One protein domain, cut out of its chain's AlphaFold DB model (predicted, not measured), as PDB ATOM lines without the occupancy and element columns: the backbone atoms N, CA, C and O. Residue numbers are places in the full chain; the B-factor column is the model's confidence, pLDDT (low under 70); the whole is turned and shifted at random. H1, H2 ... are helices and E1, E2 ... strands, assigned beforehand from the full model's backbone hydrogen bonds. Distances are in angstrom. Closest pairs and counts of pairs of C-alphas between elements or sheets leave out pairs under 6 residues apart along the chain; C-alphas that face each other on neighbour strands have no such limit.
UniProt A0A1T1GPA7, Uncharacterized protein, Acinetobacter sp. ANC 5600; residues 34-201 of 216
ATOM      1  N   ILE A  34     133.940-113.322 325.544       90.06
ATOM      2  CA  ILE A  34     134.326-113.999 326.782       90.06
ATOM      3  C   ILE A  34     135.683-113.472 327.246       90.06
ATOM      4  O   ILE A  34     136.670-113.532 326.521       90.06
ATOM      5  N   ALA A  35     135.728-112.940 328.465       91.31
ATOM      6  CA  ALA A  35     136.960-112.456 329.078       91.31
ATOM      7  C   ALA A  35     137.877-113.613 329.523       91.31
ATOM      8  O   ALA A  35     137.378-114.713 329.779       91.31
ATOM      9  N   PRO A  36     139.189-113.361 329.687       90.19
ATOM     10  CA  PRO A  36     140.098-114.338 330.258       90.19
ATOM     11  C   PRO A  36     139.652-114.831 331.624       90.19
ATOM     12  O   PRO A  36     139.155-114.060 332.455       90.19
ATOM     13  N   GLU A  37     139.845-116.126 331.853       87.44
ATOM     14  CA  GLU A  37     139.599-116.733 333.150       87.44
ATOM     15  C   GLU A  37     140.665-116.286 334.148       87.44
ATOM     16  O   GLU A  37     141.868-116.297 333.878       87.44
ATOM     17  N   VAL A  38     140.223-115.899 335.343       83.69
ATOM     18  CA  VAL A  38     141.139-115.626 336.449       83.69
ATOM     19  C   VAL A  38     141.466-116.957 337.105       83.69
ATOM     20  O   VAL A  38     140.652-117.506 337.847       83.69
ATOM     21  N   LYS A  39     142.669-117.480 336.855       76.00
ATOM     22  CA  LYS A  39     143.173-118.616 337.630       76.00
ATOM     23  C   LYS A  39     143.313-118.185 339.090       76.00
ATOM     24  O   LYS A  39     143.758-117.077 339.381       76.00
ATOM     25  N   ALA A  40     142.938-119.056 340.021       65.31
ATOM     26  CA  ALA A  40     143.176-118.807 341.435       65.31
ATOM     27  C   ALA A  40     144.691-118.840 341.696       65.31
ATOM     28  O   ALA A  40     145.307-119.905 341.674       65.31
ATOM     29  N   VAL A  41     145.301-117.675 341.925       69.31
ATOM     30  CA  VAL A  41     146.734-117.549 342.232       69.31
ATOM     31  C   VAL A  41     146.902-117.127 343.690       69.31
ATOM     32  O   VAL A  41     146.118-116.328 344.209       69.31
ATOM     33  N   LYS A  42     147.933-117.647 344.377       69.25
ATOM     34  CA  LYS A  42     148.317-117.144 345.707       69.25
ATOM     35  C   LYS A  42     148.545-115.639 345.611       69.25
ATOM     36  O   LYS A  42     149.314-115.192 344.768       69.25
ATOM     37  N   ASN A  43     147.877-114.877 346.472       61.62
ATOM     38  CA  ASN A  43     147.877-113.424 346.392       61.62
ATOM     39  C   ASN A  43     149.292-112.880 346.650       61.62
ATOM     40  O   ASN A  43     149.749-112.831 347.793       61.62
ATOM     41  N   LYS A  44     150.011-112.510 345.589       71.00
ATOM     42  CA  LYS A  44     151.303-111.835 345.699       71.00
ATOM     43  C   LYS A  44     151.030-110.341 345.810       71.00
ATOM     44  O   LYS A  44     150.744-109.672 344.817       71.00
ATOM     45  N   ALA A  45     151.106-109.817 347.031       64.88
ATOM     46  CA  ALA A  45     151.045-108.378 347.255       64.88
ATOM     47  C   ALA A  45     152.085-107.672 346.364       64.88
ATOM     48  O   ALA A  45     153.207-108.163 346.224       64.88
ATOM     49  N   SER A  46     151.716-106.521 345.793       82.88
ATOM     50  CA  SER A  46     152.524-105.623 344.940       82.88
ATOM     51  C   SER A  46     152.582-105.873 343.425       82.88
ATOM     52  O   SER A  46     153.100-104.997 342.736       82.88
ATOM     53  N   ILE A  47     152.057-106.971 342.866       91.88
ATOM     54  CA  ILE A  47     152.010-107.124 341.396       91.88
ATOM     55  C   ILE A  47     151.013-106.117 340.810       91.88
ATOM     56  O   ILE A  47     149.832-106.144 341.147       91.88
ATOM     57  N   SER A  48     151.506-105.203 339.973       93.88
ATOM     58  CA  SER A  48     150.696-104.193 339.281       93.88
ATOM     59  C   SER A  48     151.468-103.564 338.129       93.88
ATOM     60  O   SER A  48     152.699-103.498 338.181       93.88
ATOM     61  N   LEU A  49     150.750-103.016 337.147       94.94
ATOM     62  CA  LEU A  49     151.349-102.231 336.063       94.94
ATOM     63  C   LEU A  49     152.162-101.042 336.599       94.94
ATOM     64  O   LEU A  49     153.262-100.771 336.131       94.94
ATOM     65  N   LYS A  50     151.658-100.355 337.632       94.81
ATOM     66  CA  LYS A  50     152.356 -99.214 338.249       94.81
ATOM     67  C   LYS A  50     153.688 -99.599 338.887       94.81
ATOM     68  O   LYS A  50     154.585 -98.768 338.970       94.81
ATOM     69  N   LYS A  51     153.832-100.844 339.351       94.56
ATOM     70  CA  LYS A  51     155.109-101.322 339.885       94.56
ATOM     71  C   LYS A  51     156.153-101.456 338.780       94.56
ATOM     72  O   LYS A  51     157.295-101.098 339.040       94.56
ATOM     73  N   ILE A  52     155.767-101.913 337.586       94.94
ATOM     74  CA  ILE A  52     156.672-102.093 336.437       94.94
ATOM     75  C   ILE A  52     157.426-100.797 336.125       94.94
ATOM     76  O   ILE A  52     158.646-100.808 336.018       94.94
ATOM     77  N   VAL A  53     156.706 -99.674 336.089       94.62
ATOM     78  CA  VAL A  53     157.254 -98.333 335.806       94.62
ATOM     79  C   VAL A  53     157.609 -97.547 337.074       94.62
ATOM     80  O   VAL A  53     157.699 -96.322 337.066       94.62
ATOM     81  N   SER A  54     157.766 -98.225 338.213       94.06
ATOM     82  CA  SER A  54     158.196 -97.552 339.439       94.06
ATOM     83  C   SER A  54     159.673 -97.188 339.354       94.06
ATOM     84  O   SER A  54     160.463 -97.949 338.801       94.06
ATOM     85  N   LYS A  55     160.079 -96.094 340.011       93.19
ATOM     86  CA  LYS A  55     161.492 -95.692 340.105       93.19
ATOM     87  C   LYS A  55     162.419 -96.851 340.492       93.19
ATOM     88  O   LYS A  55     163.457 -97.042 339.886       93.19
ATOM     89  N   LYS A  56     162.004 -97.694 341.446       92.19
ATOM     90  CA  LYS A  56     162.775 -98.879 341.858       92.19
ATOM     91  C   LYS A  56     163.060 -99.842 340.696       92.19
ATOM     92  O   LYS A  56     164.111-100.473 340.687       92.19
ATOM     93  N   CYS A  57     162.114-100.006 339.780       93.62
ATOM     94  CA  CYS A  57     162.272-100.859 338.608       93.62
ATOM     95  C   CYS A  57     163.056-100.151 337.499       93.62
ATOM     96  O   CYS A  57     163.945-100.768 336.925       93.62
ATOM     97  N   LEU A  58     162.776 -98.863 337.267       93.62
ATOM     98  CA  LEU A  58     163.428 -98.054 336.233       93.62
ATOM     99  C   LEU A  58     164.920 -97.791 336.524       93.62
ATOM    100  O   LEU A  58     165.754 -97.919 335.637       93.62
ATOM    101  N   ASP A  59     165.289 -97.546 337.786       93.19
ATOM    102  CA  ASP A  59     166.691 -97.365 338.208       93.19
ATOM    103  C   ASP A  59     167.543 -98.641 338.010       93.19
ATOM    104  O   ASP A  59     168.766 -98.593 338.106       93.19
ATOM    105  N   ASN A  60     166.907 -99.799 337.783       92.81
ATOM    106  CA  ASN A  60     167.561-101.101 337.623       92.81
ATOM    107  C   ASN A  60     167.226-101.756 336.273       92.81
ATOM    108  O   ASN A  60     167.226-102.988 336.177       92.81
ATOM    109  N   LEU A  61     166.896-100.957 335.254       91.56
ATOM    110  CA  LEU A  61     166.734-101.471 333.897       91.56
ATOM    111  C   LEU A  61     168.044-102.040 333.377       91.56
ATOM    112  O   LEU A  61     169.128-101.507 333.612       91.56
ATOM    113  N   ILE A  62     167.915-103.137 332.646       89.88
ATOM    114  CA  ILE A  62     169.020-103.755 331.935       89.88
ATOM    115  C   ILE A  62     168.866-103.324 330.481       89.88
ATOM    116  O   ILE A  62     167.912-103.733 329.819       89.88
ATOM    117  N   VAL A  63     169.784-102.479 330.018       90.50
ATOM    118  CA  VAL A  63     169.845-102.011 328.631       90.50
ATOM    119  C   VAL A  63     170.924-102.813 327.916       90.50
ATOM    120  O   VAL A  63     172.074-102.818 328.363       90.50
ATOM    121  N   SER A  64     170.555-103.537 326.863       87.75
ATOM    122  CA  SER A  64     171.510-104.264 326.021       87.75
ATOM    123  C   SER A  64     172.190-103.342 325.007       87.75
ATOM    124  O   SER A  64     171.794-102.194 324.808       87.75
ATOM    125  N   ASP A  65     173.248-103.845 324.367       86.31
ATOM    126  CA  ASP A  65     174.078-103.076 323.427       86.31
ATOM    127  C   ASP A  65     173.309-102.585 322.184       86.31
ATOM    128  O   ASP A  65     173.709-101.609 321.550       86.31
ATOM    129  N   ASP A  66     172.209-103.251 321.830       85.25
ATOM    130  CA  ASP A  66     171.276-102.875 320.758       85.25
ATOM    131  C   ASP A  66     170.215-101.851 321.197       85.25
ATOM    132  O   ASP A  66     169.435-101.383 320.366       85.25
ATOM    133  N   GLY A  67     170.229-101.444 322.468       82.75
ATOM    134  CA  GLY A  67     169.299-100.477 323.041       82.75
ATOM    135  C   GLY A  67     168.003-101.091 323.570       82.75
ATOM    136  O   GLY A  67     167.151-100.342 324.055       82.75
ATOM    137  N   ASP A  68     167.848-102.417 323.526       85.56
ATOM    138  CA  ASP A  68     166.666-103.071 324.078       85.56
ATOM    139  C   ASP A  68     166.657-102.978 325.610       85.56
ATOM    140  O   ASP A  68     167.653-103.196 326.309       85.56
ATOM    141  N   MET A  69     165.491-102.634 326.155       90.38
ATOM    142  CA  MET A  69     165.287-102.473 327.588       90.38
ATOM    143  C   MET A  69     164.599-103.700 328.169       90.38
ATOM    144  O   MET A  69     163.510-104.086 327.746       90.38
ATOM    145  N   SER A  70     165.194-104.270 329.213       88.44
ATOM    146  CA  SER A  70     164.608-105.379 329.956       88.44
ATOM    147  C   SER A  70     164.449-105.059 331.438       88.44
ATOM    148  O   SER A  70     165.266-104.392 332.080       88.44
ATOM    149  N   LEU A  71     163.333-105.534 331.988       90.62
ATOM    150  CA  LEU A  71     162.969-105.334 333.383       90.62
ATOM    151  C   LEU A  71     163.691-106.341 334.290       90.62
ATOM    152  O   LEU A  71     163.764-107.530 333.956       90.62
ATOM    153  N   PRO A  72     164.123-105.930 335.495       90.31
ATOM    154  CA  PRO A  72     164.645-106.867 336.479       90.31
ATOM    155  C   PRO A  72     163.553-107.860 336.912       90.31
ATOM    156  O   PRO A  72     162.358-107.553 336.908       90.31
ATOM    157  N   SER A  73     163.954-109.054 337.359       85.56
ATOM    158  CA  SER A  73     163.036-110.172 337.662       85.56
ATOM    159  C   SER A  73     161.917-109.841 338.663       85.56
ATOM    160  O   SER A  73     160.839-110.420 338.604       85.56
ATOM    161  N   GLY A  74     162.135-108.887 339.574       88.69
ATOM    162  CA  GLY A  74     161.125-108.424 340.537       88.69
ATOM    163  C   GLY A  74     160.086-107.437 339.984       88.69
ATOM    164  O   GLY A  74     159.210-107.002 340.744       88.69
ATOM    165  N   CYS A  75     160.216-107.061 338.711       92.06
ATOM    166  CA  CYS A  75     159.429-106.042 338.017       92.06
ATOM    167  C   CYS A  75     158.850-106.529 336.681       92.06
ATOM    168  O   CYS A  75     157.935-105.895 336.170       92.06
ATOM    169  N   ASN A  76     159.355-107.632 336.125       92.19
ATOM    170  CA  ASN A  76     158.842-108.237 334.899       92.19
ATOM    171  C   ASN A  76     157.689-109.199 335.228       92.19
ATOM    172  O   ASN A  76     157.931-110.320 335.673       92.19
ATOM    173  N   PHE A  77     156.445-108.740 335.072       93.06
ATOM    174  CA  PHE A  77     155.248-109.539 335.352       93.06
ATOM    175  C   PHE A  77     154.575-109.970 334.060       93.06
ATOM    176  O   PHE A  77     154.416-109.169 333.140       93.06
ATOM    177  N   SER A  78     154.121-111.219 334.027       92.69
ATOM    178  CA  SER A  78     153.414-111.759 332.870       92.69
ATOM    179  C   SER A  78     151.963-111.260 332.783       92.69
ATOM    180  O   SER A  78     151.409-110.725 333.754       92.69
ATOM    181  N   PHE A  79     151.308-111.475 331.635       94.38
ATOM    182  CA  PHE A  79     149.885-111.156 331.461       94.38
ATOM    183  C   PHE A  79     149.019-111.839 332.529       94.38
ATOM    184  O   PHE A  79     148.223-111.168 333.186       94.38
ATOM    185  N   SER A  80     149.193-113.146 332.750       92.38
ATOM    186  CA  SER A  80     148.439-113.910 333.750       92.38
ATOM    187  C   SER A  80     148.661-113.392 335.168       92.38
ATOM    188  O   SER A  80     147.705-113.309 335.943       92.38
ATOM    189  N   GLU A  81     149.895-113.021 335.522       92.50
ATOM    190  CA  GLU A  81     150.189-112.452 336.840       92.50
ATOM    191  C   GLU A  81     149.478-111.106 337.037       92.50
ATOM    192  O   GLU A  81     148.816-110.894 338.058       92.50
ATOM    193  N   LEU A  82     149.543-110.214 336.046       93.94
ATOM    194  CA  LEU A  82     148.852-108.925 336.096       93.94
ATOM    195  C   LEU A  82     147.332-109.099 336.103       93.94
ATOM    196  O   LEU A  82     146.646-108.480 336.912       93.94
ATOM    197  N   TYR A  83     146.786-109.982 335.271       93.75
ATOM    198  CA  TYR A  83     145.348-110.242 335.216       93.75
ATOM    199  C   TYR A  83     144.818-110.849 336.525       93.75
ATOM    200  O   TYR A  83     143.700-110.546 336.954       93.75
ATOM    201  N   ALA A  84     145.620-111.657 337.223       91.94
ATOM    202  CA  ALA A  84     145.257-112.205 338.527       91.94
ATOM    203  C   ALA A  84     145.319-111.165 339.661       91.94
ATOM    204  O   ALA A  84     144.429-111.143 340.521       91.94
ATOM    205  N   HIS A  85     146.323-110.286 339.668       92.69
ATOM    206  CA  HIS A  85     146.637-109.461 340.842       92.69
ATOM    207  C   HIS A  85     146.317-107.965 340.697       92.69
ATOM    208  O   HIS A  85     145.957-107.331 341.690       92.69
ATOM    209  N   ASP A  86     146.357-107.403 339.490       93.44
ATOM    210  CA  ASP A  86     146.044-105.997 339.227       93.44
ATOM    211  C   ASP A  86     144.568-105.836 338.833       93.44
ATOM    212  O   ASP A  86     144.126-106.200 337.740       93.44
ATOM    213  N   GLN A  87     143.772-105.281 339.753       91.62
ATOM    214  CA  GLN A  87     142.333-105.100 339.552       91.62
ATOM    215  C   GLN A  87     142.005-104.143 338.398       91.62
ATOM    216  O   GLN A  87     141.032-104.389 337.684       91.62
ATOM    217  N   SER A  88     142.792-103.074 338.217       92.81
ATOM    218  CA  SER A  88     142.550-102.084 337.159       92.81
ATOM    219  C   SER A  88     142.839-102.702 335.797       92.81
ATOM    220  O   SER A  88     141.988-102.671 334.904       92.81
ATOM    221  N   PHE A  89     143.998-103.359 335.676       95.50
ATOM    222  CA  PHE A  89     144.384-104.092 334.474       95.50
ATOM    223  C   PHE A  89     143.328-105.134 334.100       95.50
ATOM    224  O   PHE A  89     142.782-105.097 332.995       95.50
ATOM    225  N   ARG A  90     142.950-106.003 335.049       95.06
ATOM    226  CA  ARG A  90     141.922-107.026 334.831       95.06
ATOM    227  C   ARG A  90     140.600-106.423 334.372       95.06
ATOM    228  O   ARG A  90     140.003-106.927 333.424       95.06
ATOM    229  N   ALA A  91     140.122-105.368 335.029       95.38
ATOM    230  CA  ALA A  91     138.839-104.755 334.693       95.38
ATOM    231  C   ALA A  91     138.827-104.198 333.262       95.38
ATOM    232  O   ALA A  91     137.862-104.420 332.525       95.38
ATOM    233  N   LYS A  92     139.902-103.516 332.850       96.69
ATOM    234  CA  LYS A  92     140.020-102.945 331.502       96.69
ATOM    235  C   LYS A  92     140.175-104.010 330.423       96.69
ATOM    236  O   LYS A  92     139.468-103.951 329.419       96.69
ATOM    237  N   VAL A  93     141.014-105.018 330.654       96.75
ATOM    238  CA  VAL A  93     141.178-106.148 329.728       96.75
ATOM    239  C   VAL A  93     139.872-106.935 329.602       96.75
ATOM    240  O   VAL A  93     139.408-107.189 328.494       96.75
ATOM    241  N   ALA A  94     139.195-107.245 330.710       95.75
ATOM    242  CA  ALA A  94     137.904-107.929 330.666       95.75
ATOM    243  C   ALA A  94     136.840-107.116 329.910       95.75
ATOM    244  O   ALA A  94     136.018-107.689 329.195       95.75
ATOM    245  N   LYS A  95     136.849-105.781 330.042       96.06
ATOM    246  CA  LYS A  95     135.975-104.889 329.268       96.06
ATOM    247  C   LYS A  95     136.301-104.935 327.771       96.06
ATOM    248  O   LYS A  95     135.368-104.978 326.974       96.06
ATOM    249  N   ALA A  96     137.583-104.954 327.403       95.94
ATOM    250  CA  ALA A  96     138.021-105.086 326.016       95.94
ATOM    251  C   ALA A  96     137.503-106.387 325.387       95.94
ATOM    252  O   ALA A  96     136.826-106.334 324.363       95.94
ATOM    253  N   PHE A  97     137.709-107.531 326.049       94.69
ATOM    254  CA  PHE A  97     137.192-108.811 325.560       94.69
ATOM    255  C   PHE A  97     135.674-108.811 325.426       94.69
ATOM    256  O   PHE A  97     135.189-109.189 324.369       94.69
ATOM    257  N   LYS A  98     134.927-108.311 326.420       94.12
ATOM    258  CA  LYS A  98     133.451-108.218 326.370       94.12
ATOM    259  C   LYS A  98     132.911-107.358 325.232       94.12
ATOM    260  O   LYS A  98     131.797-107.595 324.777       94.12
ATOM    261  N   ALA A  99     133.666-106.351 324.801       92.94
ATOM    262  CA  ALA A  99     133.314-105.516 323.656       92.94
ATOM    263  C   ALA A  99     133.697-106.155 322.309       92.94
ATOM    264  O   ALA A  99     133.327-105.635 321.257       92.94
ATOM    265  N   SER A 100     134.446-107.256 322.337       92.50
ATOM    266  CA  SER A 100     135.015-107.907 321.166       92.50
ATOM    267  C   SER A 100     134.252-109.177 320.774       92.50
ATOM    268  O   SER A 100     133.579-109.781 321.611       92.50
ATOM    269  N   PRO A 101     134.380-109.652 319.524       90.62
ATOM    270  CA  PRO A 101     133.836-110.939 319.110       90.62
ATOM    271  C   PRO A 101     134.760-112.129 319.432       90.62
ATOM    272  O   PRO A 101     134.475-113.241 318.993       90.62
ATOM    273  N   PHE A 102     135.857-111.921 320.169       90.56
ATOM    274  CA  PHE A 102     136.879-112.942 320.424       90.56
ATOM    275  C   PHE A 102     136.636-113.715 321.732       90.56
ATOM    276  O   PHE A 102     135.986-113.213 322.655       90.56
ATOM    277  N   ASP A 103     137.181-114.933 321.804       89.44
ATOM    278  CA  ASP A 103     137.125-115.814 322.977       89.44
ATOM    279  C   ASP A 103     138.436-115.720 323.765       89.44
ATOM    280  O   ASP A 103     139.464-116.257 323.354       89.44
ATOM    281  N   GLY A 104     138.402-115.033 324.903       87.31
ATOM    282  CA  GLY A 104     139.568-114.817 325.753       87.31
ATOM    283  C   GLY A 104     139.808-115.887 326.814       87.31
ATOM    284  O   GLY A 104     140.763-115.736 327.567       87.31
ATOM    285  N   ARG A 105     138.978-116.937 326.936       87.31
ATOM    286  CA  ARG A 105     138.959-117.814 328.133       87.31
ATOM    287  C   ARG A 105     140.300-118.417 328.527       87.31
ATOM    288  O   ARG A 105     140.543-118.604 329.715       87.31
ATOM    289  N   PHE A 106     141.151-118.732 327.560       82.12
ATOM    290  CA  PHE A 106     142.373-119.475 327.823       82.12
ATOM    291  C   PHE A 106     143.555-118.846 327.110       82.12
ATOM    292  O   PHE A 106     143.590-118.869 325.892       82.12
ATOM    293  N   PHE A 107     144.528-118.340 327.858       88.06
ATOM    294  CA  PHE A 107     145.813-117.885 327.341       88.06
ATOM    295  C   PHE A 107     146.920-118.807 327.864       88.06
ATOM    296  O   PHE A 107     146.944-119.132 329.057       88.06
ATOM    297  N   ASP A 108     147.785-119.283 326.967       87.69
ATOM    298  CA  ASP A 108     148.799-120.311 327.240       87.69
ATOM    299  C   ASP A 108     150.216-119.946 326.801       87.69
ATOM    300  O   ASP A 108     151.165-120.647 327.154       87.69
ATOM    301  N   ILE A 109     150.373-118.840 326.077       88.94
ATOM    302  CA  ILE A 109     151.671-118.247 325.760       88.94
ATOM    303  C   ILE A 109     151.645-116.788 326.192       88.94
ATOM    304  O   ILE A 109     150.657-116.090 325.968       88.94
ATOM    305  N   GLU A 110     152.731-116.318 326.787       92.56
ATOM    306  CA  GLU A 110     152.882-114.933 327.223       92.56
ATOM    307  C   GLU A 110     154.294-114.466 326.889       92.56
ATOM    308  O   GLU A 110     155.259-115.203 327.115       92.56
ATOM    309  N   SER A 111     154.399-113.259 326.344       88.75
ATOM    310  CA  SER A 111     155.684-112.600 326.110       88.75
ATOM    311  C   SER A 111     156.134-111.884 327.391       88.75
ATOM    312  O   SER A 111     155.289-111.503 328.212       88.75
ATOM    313  N   PRO A 112     157.450-111.685 327.595       88.94
ATOM    314  CA  PRO A 112     157.944-110.748 328.600       88.94
ATOM    315  C   PRO A 112     157.333-109.357 328.401       88.94
ATOM    316  O   PRO A 112     156.990-108.988 327.279       88.94
ATOM    317  N   ALA A 113     157.206-108.579 329.477       92.75
ATOM    318  CA  ALA A 113     156.775-107.194 329.348       92.75
ATOM    319  C   ALA A 113     157.872-106.367 328.661       92.75
ATOM    320  O   ALA A 113     159.012-106.330 329.130       92.75
ATOM    321  N   GLU A 114     157.504-105.689 327.583       92.19
ATOM    322  CA  GLU A 114     158.340-104.705 326.903       92.19
ATOM    323  C   GLU A 114     158.033-103.320 327.468       92.19
ATOM    324  O   GLU A 114     156.879-103.005 327.778       92.19
ATOM    325  N   ILE A 115     159.060-102.488 327.614       93.00
ATOM    326  CA  ILE A 115     158.907-101.113 328.088       93.00
ATOM    327  C   ILE A 115     159.449-100.133 327.064       93.00
ATOM    328  O   ILE A 115     160.398-100.423 326.341       93.00
ATOM    329  N   THR A 116     158.850 -98.951 327.022       90.69
ATOM    330  CA  THR A 116     159.319 -97.863 326.167       90.69
ATOM    331  C   THR A 116     159.405 -96.594 326.992       90.69
ATOM    332  O   THR A 116     158.497 -96.281 327.770       90.69
ATOM    333  N   GLU A 117     160.529 -95.905 326.832       89.94
ATOM    334  CA  GLU A 117     160.796 -94.622 327.462       89.94
ATOM    335  C   GLU A 117     159.837 -93.558 326.897       89.94
ATOM    336  O   GLU A 117     159.511 -93.591 325.702       89.94
ATOM    337  N   PRO A 118     159.342 -92.630 327.732       89.56
ATOM    338  CA  PRO A 118     158.539 -91.512 327.262       89.56
ATOM    339  C   PRO A 118     159.296 -90.622 326.266       89.56
ATOM    340  O   PRO A 118     160.514 -90.478 326.309       89.56
ATOM    341  N   ALA A 119     158.554 -89.957 325.377       83.38
ATOM    342  CA  ALA A 119     159.132 -88.917 324.535       83.38
ATOM    343  C   ALA A 119     159.436 -87.657 325.370       83.38
ATOM    344  O   ALA A 119     158.527 -87.050 325.944       83.38
ATOM    345  N   GLY A 120     160.704 -87.237 325.385       83.06
ATOM    346  CA  GLY A 120     161.163 -86.103 326.194       83.06
ATOM    347  C   GLY A 120     161.076 -86.387 327.698       83.06
ATOM    348  O   GLY A 120     161.054 -87.536 328.119       83.06
ATOM    349  N   ASP A 121     160.972 -85.339 328.514       80.31
ATOM    350  CA  ASP A 121     161.094 -85.453 329.979       80.31
ATOM    351  C   ASP A 121     159.778 -85.845 330.697       80.31
ATOM    352  O   ASP A 121     159.586 -85.557 331.883       80.31
ATOM    353  N   ASN A 122     158.810 -86.447 329.994       86.62
ATOM    354  CA  ASN A 122     157.501 -86.767 330.570       86.62
ATOM    355  C   ASN A 122     157.473 -88.150 331.239       86.62
ATOM    356  O   ASN A 122     156.918 -89.108 330.712       86.62
ATOM    357  N   GLU A 123     157.969 -88.235 332.470       84.75
ATOM    358  CA  GLU A 123     157.986 -89.470 333.281       84.75
ATOM    359  C   GLU A 123     156.600 -90.120 333.515       84.75
ATOM    360  O   GLU A 123     156.488 -91.246 334.010       84.75
ATOM    361  N   LEU A 124     155.498 -89.437 333.188       89.06
ATOM    362  CA  LEU A 124     154.155 -90.015 333.287       89.06
ATOM    363  C   LEU A 124     153.815 -90.943 332.116       89.06
ATOM    364  O   LEU A 124     152.874 -91.728 332.247       89.06
ATOM    365  N   THR A 125     154.546 -90.872 331.001       92.00
ATOM    366  CA  THR A 125     154.198 -91.595 329.769       92.00
ATOM    367  C   THR A 125     155.061 -92.821 329.494       92.00
ATOM    368  O   THR A 125     154.954 -93.401 328.418       92.00
ATOM    369  N   TRP A 126     155.823 -93.295 330.490       94.88
ATOM    370  CA  TRP A 126     156.394 -94.645 330.466       94.88
ATOM    371  C   TRP A 126     155.328 -95.669 330.096       94.88
ATOM    372  O   TRP A 126     154.274 -95.752 330.741       94.88
ATOM    373  N   SER A 127     155.622 -96.469 329.077       94.62
ATOM    374  CA  SER A 127     154.665 -97.424 328.546       94.62
ATOM    375  C   SER A 127     155.130 -98.856 328.673       94.62
ATOM    376  O   SER A 127     156.323 -99.147 328.656       94.62
ATOM    377  N   VAL A 128     154.149 -99.746 328.778       95.94
ATOM    378  CA  VAL A 128     154.338-101.186 328.895       95.94
ATOM    379  C   VAL A 128     153.521-101.872 327.805       95.94
ATOM    380  O   VAL A 128     152.315-101.630 327.698       95.94
ATOM    381  N   LEU A 129     154.163-102.744 327.033       95.44
ATOM    382  CA  LEU A 129     153.517-103.676 326.116       95.44
ATOM    383  C   LEU A 129     153.578-105.085 326.709       95.44
ATOM    384  O   LEU A 129     154.636-105.579 327.090       95.44
ATOM    385  N   ILE A 130     152.418-105.731 326.798       95.50
ATOM    386  CA  ILE A 130     152.291-107.124 327.233       95.50
ATOM    387  C   ILE A 130     151.501-107.889 326.181       95.50
ATOM    388  O   ILE A 130     150.385-107.499 325.831       95.50
ATOM    389  N   GLU A 131     152.046-109.011 325.723       93.56
ATOM    390  CA  GLU A 131     151.394-109.894 324.762       93.56
ATOM    391  C   GLU A 131     151.039-111.248 325.377       93.56
ATOM    392  O   GLU A 131     151.777-111.821 326.184       93.56
ATOM    393  N   THR A 132     149.898-111.785 324.948       93.81
ATOM    394  CA  THR A 132     149.494-113.151 325.250       93.81
ATOM    395  C   THR A 132     148.772-113.822 324.079       93.81
ATOM    396  O   THR A 132     148.100-113.165 323.283       93.81
ATOM    397  N   VAL A 133     148.897-115.148 323.966       91.94
ATOM    398  CA  VAL A 133     148.289-115.970 322.910       91.94
ATOM    399  C   VAL A 133     147.556-117.165 323.511       91.94
ATOM    400  O   VAL A 133     148.002-117.779 324.477       91.94
ATOM    401  N   SER A 134     146.416-117.470 322.907       88.75
ATOM    402  CA  SER A 134     145.631-118.682 323.052       88.75
ATOM    403  C   SER A 134     145.820-119.551 321.817       88.75
ATOM    404  O   SER A 134     145.245-119.266 320.760       88.75
ATOM    405  N   ARG A 135     146.590-120.636 321.921       85.88
ATOM    406  CA  ARG A 135     146.682-121.609 320.817       85.88
ATOM    407  C   ARG A 135     145.356-122.322 320.590       85.88
ATOM    408  O   ARG A 135     144.960-122.530 319.450       85.88
ATOM    409  N   GLU A 136     144.664-122.667 321.675       84.44
ATOM    410  CA  GLU A 136     143.394-123.397 321.621       84.44
ATOM    411  C   GLU A 136     142.287-122.572 320.958       84.44
ATOM    412  O   GLU A 136     141.529-123.093 320.138       84.44
ATOM    413  N   LYS A 137     142.181-121.282 321.301       84.81
ATOM    414  CA  LYS A 137     141.167-120.392 320.720       84.81
ATOM    415  C   LYS A 137     141.635-119.709 319.442       84.81
ATOM    416  O   LYS A 137     140.831-119.034 318.806       84.81
ATOM    417  N   GLY A 138     142.907-119.864 319.075       85.69
ATOM    418  CA  GLY A 138     143.513-119.143 317.962       85.69
ATOM    419  C   GLY A 138     143.305-117.641 318.117       85.69
ATOM    420  O   GLY A 138     142.788-117.001 317.213       85.69
ATOM    421  N   THR A 139     143.578-117.096 319.301       88.88
ATOM    422  CA  THR A 139     143.358-115.679 319.635       88.88
ATOM    423  C   THR A 139     144.616-115.134 320.289       88.88
ATOM    424  O   THR A 139     145.227-115.833 321.088       88.88
ATOM    425  N   SER A 140     145.010-113.901 319.998       91.50
ATOM    426  CA  SER A 140     146.037-113.200 320.768       91.50
ATOM    427  C   SER A 140     145.543-111.835 321.222       91.50
ATOM    428  O   SER A 140     144.599-111.277 320.656       91.50
ATOM    429  N   ALA A 141     146.166-111.321 322.277       94.44
ATOM    430  CA  ALA A 141     145.924-109.987 322.784       94.44
ATOM    431  C   ALA A 141     147.247-109.277 323.059       94.44
ATOM    432  O   ALA A 141     148.092-109.789 323.791       94.44
ATOM    433  N   GLN A 142     147.386-108.080 322.498       94.69
ATOM    434  CA  GLN A 142     148.468-107.151 322.794       94.69
ATOM    435  C   GLN A 142     147.902-105.985 323.602       94.69
ATOM    436  O   GLN A 142     146.959-105.316 323.174       94.69
ATOM    437  N   VAL A 143     148.448-105.765 324.794       97.38
ATOM    438  CA  VAL A 143     148.003-104.737 325.732       97.38
ATOM    439  C   VAL A 143     149.042-103.630 325.804       97.38
ATOM    440  O   VAL A 143     150.138-103.841 326.313       97.38
ATOM    441  N   PHE A 144     148.656-102.447 325.343       96.25
ATOM    442  CA  PHE A 144     149.435-101.216 325.407       96.25
ATOM    443  C   PHE A 144     148.950-100.427 326.613       96.25
ATOM    444  O   PHE A 144     147.792-100.006 326.648       96.25
ATOM    445  N   ALA A 145     149.798-100.252 327.619       97.19
ATOM    446  CA  ALA A 145     149.434 -99.584 328.859       97.19
ATOM    447  C   ALA A 145     150.364 -98.411 329.160       97.19
ATOM    448  O   ALA A 145     151.575 -98.510 328.985       97.19
ATOM    449  N   VAL A 146     149.791 -97.334 329.699       96.75
ATOM    450  CA  VAL A 146     150.530 -96.201 330.270       96.75
ATOM    451  C   VAL A 146     150.148 -96.109 331.749       96.75
ATOM    452  O   VAL A 146     149.109 -95.530 332.098       96.75
ATOM    453  N   PRO A 147     150.905 -96.768 332.651       95.31
ATOM    454  CA  PRO A 147     150.416 -97.064 333.997       95.31
ATOM    455  C   PRO A 147     150.175 -95.837 334.881       95.31
ATOM    456  O   PRO A 147     149.266 -95.854 335.719       95.31
ATOM    457  N   ASN A 148     150.970 -94.776 334.717       94.81
ATOM    458  CA  ASN A 148     150.918 -93.600 335.588       94.81
ATOM    459  C   ASN A 148     149.662 -92.750 335.349       94.81
ATOM    460  O   ASN A 148     149.066 -92.279 336.319       94.81
ATOM    461  N   ILE A 149     149.200 -92.649 334.101       94.06
ATOM    462  CA  ILE A 149     147.940 -91.974 333.738       94.06
ATOM    463  C   ILE A 149     146.748 -92.934 333.618       94.06
ATOM    464  O   ILE A 149     145.629 -92.502 333.356       94.06
ATOM    465  N   ASN A 150     146.957 -94.226 333.899       94.00
ATOM    466  CA  ASN A 150     145.927 -95.265 333.868       94.00
ATOM    467  C   ASN A 150     145.194 -95.297 332.519       94.00
ATOM    468  O   ASN A 150     143.965 -95.288 332.491       94.00
ATOM    469  N   GLU A 151     145.940 -95.378 331.422       95.56
ATOM    470  CA  GLU A 151     145.418 -95.604 330.070       95.56
ATOM    471  C   GLU A 151     145.799 -96.997 329.573       95.56
ATOM    472  O   GLU A 151     146.870 -97.514 329.906       95.56
ATOM    473  N   LEU A 152     144.895 -97.636 328.830       97.06
ATOM    474  CA  LEU A 152     145.110 -98.966 328.280       97.06
ATOM    475  C   LEU A 152     144.324 -99.176 326.982       97.06
ATOM    476  O   LEU A 152     143.101 -99.021 326.934       97.06
ATOM    477  N   THR A 153     145.028 -99.637 325.955       96.12
ATOM    478  CA  THR A 153     144.468-100.063 324.671       96.12
ATOM    479  C   THR A 153     144.816-101.531 324.445       96.12
ATOM    480  O   THR A 153     145.941-101.952 324.690       96.12
ATOM    481  N   VAL A 154     143.847-102.328 323.997       96.38
ATOM    482  CA  VAL A 154     144.042-103.747 323.683       96.38
ATOM    483  C   VAL A 154     143.781-103.964 322.205       96.38
ATOM    484  O   VAL A 154     142.694-103.646 321.722       96.38
ATOM    485  N   ILE A 155     144.746-104.549 321.508       93.75
ATOM    486  CA  ILE A 155     144.511-105.160 320.205       93.75
ATOM    487  C   ILE A 155     144.217-106.634 320.452       93.75
ATOM    488  O   ILE A 155     144.980-107.306 321.137       93.75
ATOM    489  N   ILE A 156     143.094-107.123 319.933       93.88
ATOM    490  CA  ILE A 156     142.737-108.542 319.983       93.88
ATOM    491  C   ILE A 156     142.616-109.025 318.547       93.88
ATOM    492  O   ILE A 156     141.909-108.402 317.752       93.88
ATOM    493  N   THR A 157     143.292-110.118 318.219       89.94
ATOM    494  CA  THR A 157     143.249-110.736 316.892       89.94
ATOM    495  C   THR A 157     142.918-112.209 317.014       89.94
ATOM    496  O   THR A 157     143.287-112.854 317.996       89.94
ATOM    497  N   ASP A 158     142.273-112.767 315.997       86.81
ATOM    498  CA  ASP A 158     142.389-114.198 315.767       86.81
ATOM    499  C   ASP A 158     143.739-114.484 315.082       86.81
ATOM    500  O   ASP A 158     144.220-113.735 314.228       86.81
ATOM    501  N   THR A 159     144.423-115.538 315.514       67.62
ATOM    502  CA  THR A 159     145.534-116.105 314.760       67.62
ATOM    503  C   THR A 159     144.884-117.019 313.731       67.62
ATOM    504  O   THR A 159     144.223-117.993 314.095       67.62
ATOM    505  N   GLY A 160     144.981-116.651 312.448       55.28
ATOM    506  CA  GLY A 160     144.300-117.277 311.303       55.28
ATOM    507  C   GLY A 160     144.667-118.747 311.054       55.28
ATOM    508  O   GLY A 160     145.176-119.114 309.999       55.28
ATOM    509  N   SER A 161     144.410-119.615 312.027       49.41
ATOM    510  CA  SER A 161     144.615-121.052 311.954       49.41
ATOM    511  C   SER A 161     143.577-121.677 311.013       49.41
ATOM    512  O   SER A 161     142.379-121.391 311.082       49.41
ATOM    513  N   GLY A 162     144.045-122.523 310.089       42.66
ATOM    514  CA  GLY A 162     143.187-123.318 309.204       42.66
ATOM    515  C   GLY A 162     142.461-122.542 308.095       42.66
ATOM    516  O   GLY A 162     141.249-122.681 307.956       42.66
ATOM    517  N   ASN A 163     143.180-121.765 307.273       46.19
ATOM    518  CA  ASN A 163     142.651-121.051 306.091       46.19
ATOM    519  C   ASN A 163     141.612-119.942 306.373       46.19
ATOM    520  O   ASN A 163     140.938-119.479 305.448       46.19
ATOM    521  N   LYS A 164     141.466-119.477 307.619       58.09
ATOM    522  CA  LYS A 164     140.624-118.313 307.935       58.09
ATOM    523  C   LYS A 164     141.378-117.015 307.649       58.09
ATOM    524  O   LYS A 164     142.510-116.848 308.093       58.09
ATOM    525  N   LYS A 165     140.728-116.086 306.936       71.88
ATOM    526  CA  LYS A 165     141.193-114.694 306.845       71.88
ATOM    527  C   LYS A 165     141.230-114.128 308.259       71.88
ATOM    528  O   LYS A 165     140.205-114.188 308.938       71.88
ATOM    529  N   CYS A 166     142.384-113.627 308.682       81.31
ATOM    530  CA  CYS A 166     142.533-113.100 310.027       81.31
ATOM    531  C   CYS A 166     141.645-111.869 310.242       81.31
ATOM    532  O   CYS A 166     141.257-111.166 309.300       81.31
ATOM    533  N   SER A 167     141.301-111.606 311.490       87.12
ATOM    534  CA  SER A 167     140.539-110.444 311.904       87.12
ATOM    535  C   SER A 167     141.061-109.908 313.223       87.12
ATOM    536  O   SER A 167     141.476-110.666 314.096       87.12
ATOM    537  N   TYR A 168     141.039-108.587 313.362       89.38
ATOM    538  CA  TYR A 168     141.508-107.918 314.564       89.38
ATOM    539  C   TYR A 168     140.580-106.771 314.948       89.38
ATOM    540  O   TYR A 168     139.834-106.234 314.128       89.38
ATOM    541  N   GLY A 169     140.595-106.402 316.221       90.50
ATOM    542  CA  GLY A 169     139.885-105.243 316.739       90.50
ATOM    543  C   GLY A 169     140.711-104.523 317.789       90.50
ATOM    544  O   GLY A 169     141.556-105.123 318.450       90.50
ATOM    545  N   ILE A 170     140.439-103.232 317.934       92.38
ATOM    546  CA  ILE A 170     141.103-102.339 318.875       92.38
ATOM    547  C   ILE A 170     140.064-101.922 319.915       92.38
ATOM    548  O   ILE A 170     138.977-101.460 319.566       92.38
ATOM    549  N   TYR A 171     140.390-102.097 321.193       94.06
ATOM    550  CA  TYR A 171     139.482-101.904 322.325       94.06
ATOM    551  C   TYR A 171     140.164-101.115 323.452       94.06
ATOM    552  O   TYR A 171     141.387-101.031 323.519       94.06
ATOM    553  N   GLY A 172     139.373-100.566 324.376       94.12
ATOM    554  CA  GLY A 172     139.881 -99.817 325.531       94.12
ATOM    555  C   GLY A 172     139.824 -98.305 325.328       94.12
ATOM    556  O   GLY A 172     138.832 -97.782 324.817       94.12
ATOM    557  N   ASP A 173     140.864 -97.609 325.772       93.19
ATOM    558  CA  ASP A 173     140.940 -96.150 325.796       93.19
ATOM    559  C   ASP A 173     141.303 -95.606 324.398       93.19
ATOM    560  O   ASP A 173     142.455 -95.301 324.114       93.19
ATOM    561  N   ILE A 174     140.314 -95.513 323.501       87.44
ATOM    562  CA  ILE A 174     140.489 -95.183 322.074       87.44
ATOM    563  C   ILE A 174     140.110 -93.722 321.792       87.44
ATOM    564  O   ILE A 174     138.961 -93.417 321.467       87.44
ATOM    565  N   GLN A 175     141.071 -92.812 321.931       82.81
ATOM    566  CA  GLN A 175     140.940 -91.398 321.559       82.81
ATOM    567  C   GLN A 175     142.289 -90.887 321.045       82.81
ATOM    568  O   GLN A 175     143.318 -91.300 321.564       82.81
ATOM    569  N   GLU A 176     142.304 -89.964 320.075       69.00
ATOM    570  CA  GLU A 176     143.547 -89.429 319.474       69.00
ATOM    571  C   GLU A 176     144.547 -88.848 320.482       69.00
ATOM    572  O   GLU A 176     145.734 -88.785 320.191       69.00
ATOM    573  N   ARG A 177     144.074 -88.406 321.653       81.56
ATOM    574  CA  ARG A 177     144.916 -87.825 322.707       81.56
ATOM    575  C   ARG A 177     145.441 -88.846 323.714       81.56
ATOM    576  O   ARG A 177     146.198 -88.456 324.592       81.56
ATOM    577  N   ASN A 178     145.022 -90.106 323.614       90.00
ATOM    578  CA  ASN A 178     145.453 -91.143 324.538       90.00
ATOM    579  C   ASN A 178     146.804 -91.707 324.093       90.00
ATOM    580  O   ASN A 178     147.002 -92.093 322.933       90.00
ATOM    581  N   GLU A 179     147.714 -91.814 325.045       91.81
ATOM    582  CA  GLU A 179     149.074 -92.301 324.858       91.81
ATOM    583  C   GLU A 179     149.064 -93.804 324.552       91.81
ATOM    584  O   GLU A 179     149.693 -94.255 323.595       91.81
ATOM    585  N   SER A 180     148.248 -94.587 325.272       93.19
ATOM    586  CA  SER A 180     148.140 -96.039 325.034       93.19
ATOM    587  C   SER A 180     147.681 -96.372 323.613       93.19
ATOM    588  O   SER A 180     148.098 -97.364 323.013       93.19
ATOM    589  N   PHE A 181     146.819 -95.525 323.060       91.62
ATOM    590  CA  PHE A 181     146.279 -95.693 321.724       91.62
ATOM    591  C   PHE A 181     147.246 -95.215 320.643       91.62
ATOM    592  O   PHE A 181     147.357 -95.855 319.597       91.62
ATOM    593  N   SER A 182     147.988 -94.141 320.912       88.69
ATOM    594  CA  SER A 182     149.082 -93.686 320.053       88.69
ATOM    595  C   SER A 182     150.156 -94.771 319.905       88.69
ATOM    596  O   SER A 182     150.611 -95.040 318.796       88.69
ATOM    597  N   LEU A 183     150.475 -95.485 320.988       88.50
ATOM    598  CA  LEU A 183     151.389 -96.631 320.963       88.50
ATOM    599  C   LEU A 183     150.841 -97.805 320.148       88.50
ATOM    600  O   LEU A 183     151.541 -98.331 319.286       88.50
ATOM    601  N   ALA A 184     149.576 -98.178 320.356       89.31
ATOM    602  CA  ALA A 184     148.926 -99.217 319.558       89.31
ATOM    603  C   ALA A 184     148.915 -98.858 318.058       89.31
ATOM    604  O   ALA A 184     149.173 -99.698 317.197       89.31
ATOM    605  N   SER A 185     148.666 -97.584 317.740       84.50
ATOM    606  CA  SER A 185     148.728 -97.038 316.383       84.50
ATOM    607  C   SER A 185     150.126 -97.168 315.769       84.50
ATOM    608  O   SER A 185     150.251 -97.613 314.624       84.50
ATOM    609  N   LEU A 186     151.169 -96.797 316.517       82.62
ATOM    610  CA  LEU A 186     152.558 -96.919 316.081       82.62
ATOM    611  C   LEU A 186     152.964 -98.378 315.893       82.62
ATOM    612  O   LEU A 186     153.594 -98.684 314.889       82.62
ATOM    613  N   TYR A 187     152.559 -99.280 316.788       83.50
ATOM    614  CA  TYR A 187     152.820-100.715 316.658       83.50
ATOM    615  C   TYR A 187     152.266-101.275 315.342       83.50
ATOM    616  O   TYR A 187     152.997-101.916 314.589       83.50
ATOM    617  N   ILE A 188     151.013-100.946 315.005       78.38
ATOM    618  CA  ILE A 188     150.394-101.373 313.739       78.38
ATOM    619  C   ILE A 188     151.144-100.800 312.521       78.38
ATOM    620  O   ILE A 188     151.287-101.482 311.509       78.38
ATOM    621  N   LYS A 189     151.624 -99.551 312.593       75.50
ATOM    622  CA  LYS A 189     152.318 -98.875 311.478       75.50
ATOM    623  C   LYS A 189     153.770 -99.320 311.290       75.50
ATOM    624  O   LYS A 189     154.213 -99.491 310.157       75.50
ATOM    625  N   ASN A 190     154.521 -99.433 312.383       69.81
ATOM    626  CA  ASN A 190     155.971 -99.637 312.375       69.81
ATOM    627  C   ASN A 190     156.337-101.102 312.149       69.81
ATOM    628  O   ASN A 190     157.348-101.396 311.505       69.81
ATOM    629  N   TYR A 191     155.509-102.028 312.632       62.53
ATOM    630  CA  TYR A 191     155.714-103.444 312.389       62.53
ATOM    631  C   TYR A 191     155.185-103.778 310.988       62.53
ATOM    632  O   TYR A 191     154.005-104.072 310.825       62.53
ATOM    633  N   LYS A 192     156.045-103.643 309.962       50.16
ATOM    634  CA  LYS A 192     155.770-103.848 308.520       50.16
ATOM    635  C   LYS A 192     155.028-105.170 308.237       50.16
ATOM    636  O   LYS A 192     155.652-106.166 307.888       50.16
ATOM    637  N   GLY A 193     153.704-105.169 308.381       52.94
ATOM    638  CA  GLY A 193     152.851-106.340 308.170       52.94
ATOM    639  C   GLY A 193     152.106-106.861 309.405       52.94
ATOM    640  O   GLY A 193     151.434-107.887 309.294       52.94
ATOM    641  N   ALA A 194     152.158-106.188 310.564       62.62
ATOM    642  CA  ALA A 194     151.247-106.496 311.666       62.62
ATOM    643  C   ALA A 194     149.805-106.338 311.171       62.62
ATOM    644  O   ALA A 194     149.376-105.261 310.761       62.62
ATOM    645  N   PHE A 195     149.077-107.453 311.164       74.50
ATOM    646  CA  PHE A 195     147.714-107.559 310.646       74.50
ATOM    647  C   PHE A 195     147.557-107.313 309.131       74.50
ATOM    648  O   PHE A 195     146.439-107.096 308.653       74.50
ATOM    649  N   GLN A 196     148.638-107.408 308.345       70.75
ATOM    650  CA  GLN A 196     148.530-107.451 306.885       70.75
ATOM    651  C   GLN A 196     147.750-108.700 306.452       70.75
ATOM    652  O   GLN A 196     148.096-109.837 306.752       70.75
ATOM    653  N   GLY A 197     146.644-108.460 305.764       72.81
ATOM    654  CA  GLY A 197     145.670-109.429 305.277       72.81
ATOM    655  C   GLY A 197     144.454-109.555 306.195       72.81
ATOM    656  O   GLY A 197     143.495-110.244 305.838       72.81
ATOM    657  N   CYS A 198     144.470-108.896 307.360       79.56
ATOM    658  CA  CYS A 198     143.431-109.037 308.368       79.56
ATOM    659  C   CYS A 198     142.322-107.994 308.240       79.56
ATOM    660  O   CYS A 198     142.545-106.820 307.950       79.56
ATOM    661  N   LYS A 199     141.092-108.411 308.533       84.31
ATOM    662  CA  LYS A 199     139.933-107.521 308.589       84.31
ATOM    663  C   LYS A 199     139.881-106.787 309.934       84.31
ATOM    664  O   LYS A 199     139.725-107.436 310.968       84.31
ATOM    665  N   LEU A 200     139.901-105.454 309.917       85.69
ATOM    666  CA  LEU A 200     139.588-104.644 311.095       85.69
ATOM    667  C   LEU A 200     138.084-104.723 311.412       85.69
ATOM    668  O   LEU A 200     137.232-104.516 310.545       85.69
ATOM    669  N   LEU A 201     137.746-105.052 312.660       86.75
ATOM    670  CA  LEU A 201     136.362-105.235 313.115       86.75
ATOM    671  C   LEU A 201     135.795-104.016 313.852       86.75
ATOM    672  O   LEU A 201     134.578-103.826 313.885       86.75
TER     673      LEU A 201
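What this domain is: This is residues 34 to 201 of the 216 residues of an uncharacterized protein of Acinetobacter sp. ANC 5600 (UniProt A0A1T1GPA7). A twisted sheet of five strands stands in the middle, with H4 over one face and H5 over the other. H3 meets H4 at a corner and grazes the sheet, while the small helices H1 and H2 and long loops lie farther out. The printed part has 168 residues, in the order H1 H2 H3 H4 E1 E2 E3 E4 E5 H5; the antiparallel sheet runs E1 E2 E3 E4 E5. The class is mixed, helices and strands, with 73 residues, under half, in named elements. The whole is compact, with a radius of gyration of the C-alphas of 15.6 A and spans of 46 by 38 by 31 A.

How they stand to each other: The sheet is a meander, each strand the antiparallel neighbour of the one before: E1, residues 114 to 116, E2, 127 to 134, E3, 139 to 146, E4, 151 to 158, and E5, 167 to 172. Each consecutive pair is a hairpin, with N and O within hydrogen-bond range: N 114 and O 129 at 2.9 A, N 130 and O 143 at 3.0 A, N 142 and O 155 at 2.9 A, N 154 and O 171 at 2.8 A. H4, residues 87 to 99, has a height of 9.0 A over the sheet and lies over E3, E4 and E5, slantwise to the strands; its closest C-alphas to E5 are Ala 96 and Tyr 171, 5.1 A. H5, residues 179 to 190, is on the opposite face at a height of 8.3 A, over E3 and slantwise to the strands, at 35 degrees to E3 on the local plane; the closest C-alphas of these two are Phe 144 and Ser 180, 5.3 A. With H4 and H5 on opposite faces there are three layers. H3, residues 79 to 85, only grazes the sheet with residues 79 to 82. H3 and H4 touch only at the corner, the closest C-alphas being Tyr 83 and Arg 90, 4.7 A, at a steep tilt of 57 degrees, opposite ways. H1, residues 49 to 52, only grazes the sheet, and H2, residues 55 to 58, is not on it. H1 and H2 are close but not clearly touching, the closest C-alphas being Lys 51 and Cys 57, 7.3 A. In H3, H4 and H5 every O i to N i+4 pair is within hydrogen-bond range; H1 and H2 are too short for such a pair.

Where its parts are: E2 and E4 each measure 23.7 A from first to last C-alpha, E3 23.3 A, H4 18.3 A, E5 17.3 A and H5 16.0 A. C-alpha 49, where H1 begins, is at (151.349, -102.231, 336.063), and C-alpha 190, where H5 ends, at (155.971, -99.637, 312.375).

The domain as a whole: The C-alphas farthest apart are those of Asp 121 and Gly 162, 46.8 A. The printed part has no cut; the links H2 to H3 and H4 to E1 are long. Residues 189 to 194 stand free. The mean pLDDT of the printed part is 86.9; it is under 70 at residues 40 to 43, 45, 159 to 164, 176 and 190 to 194.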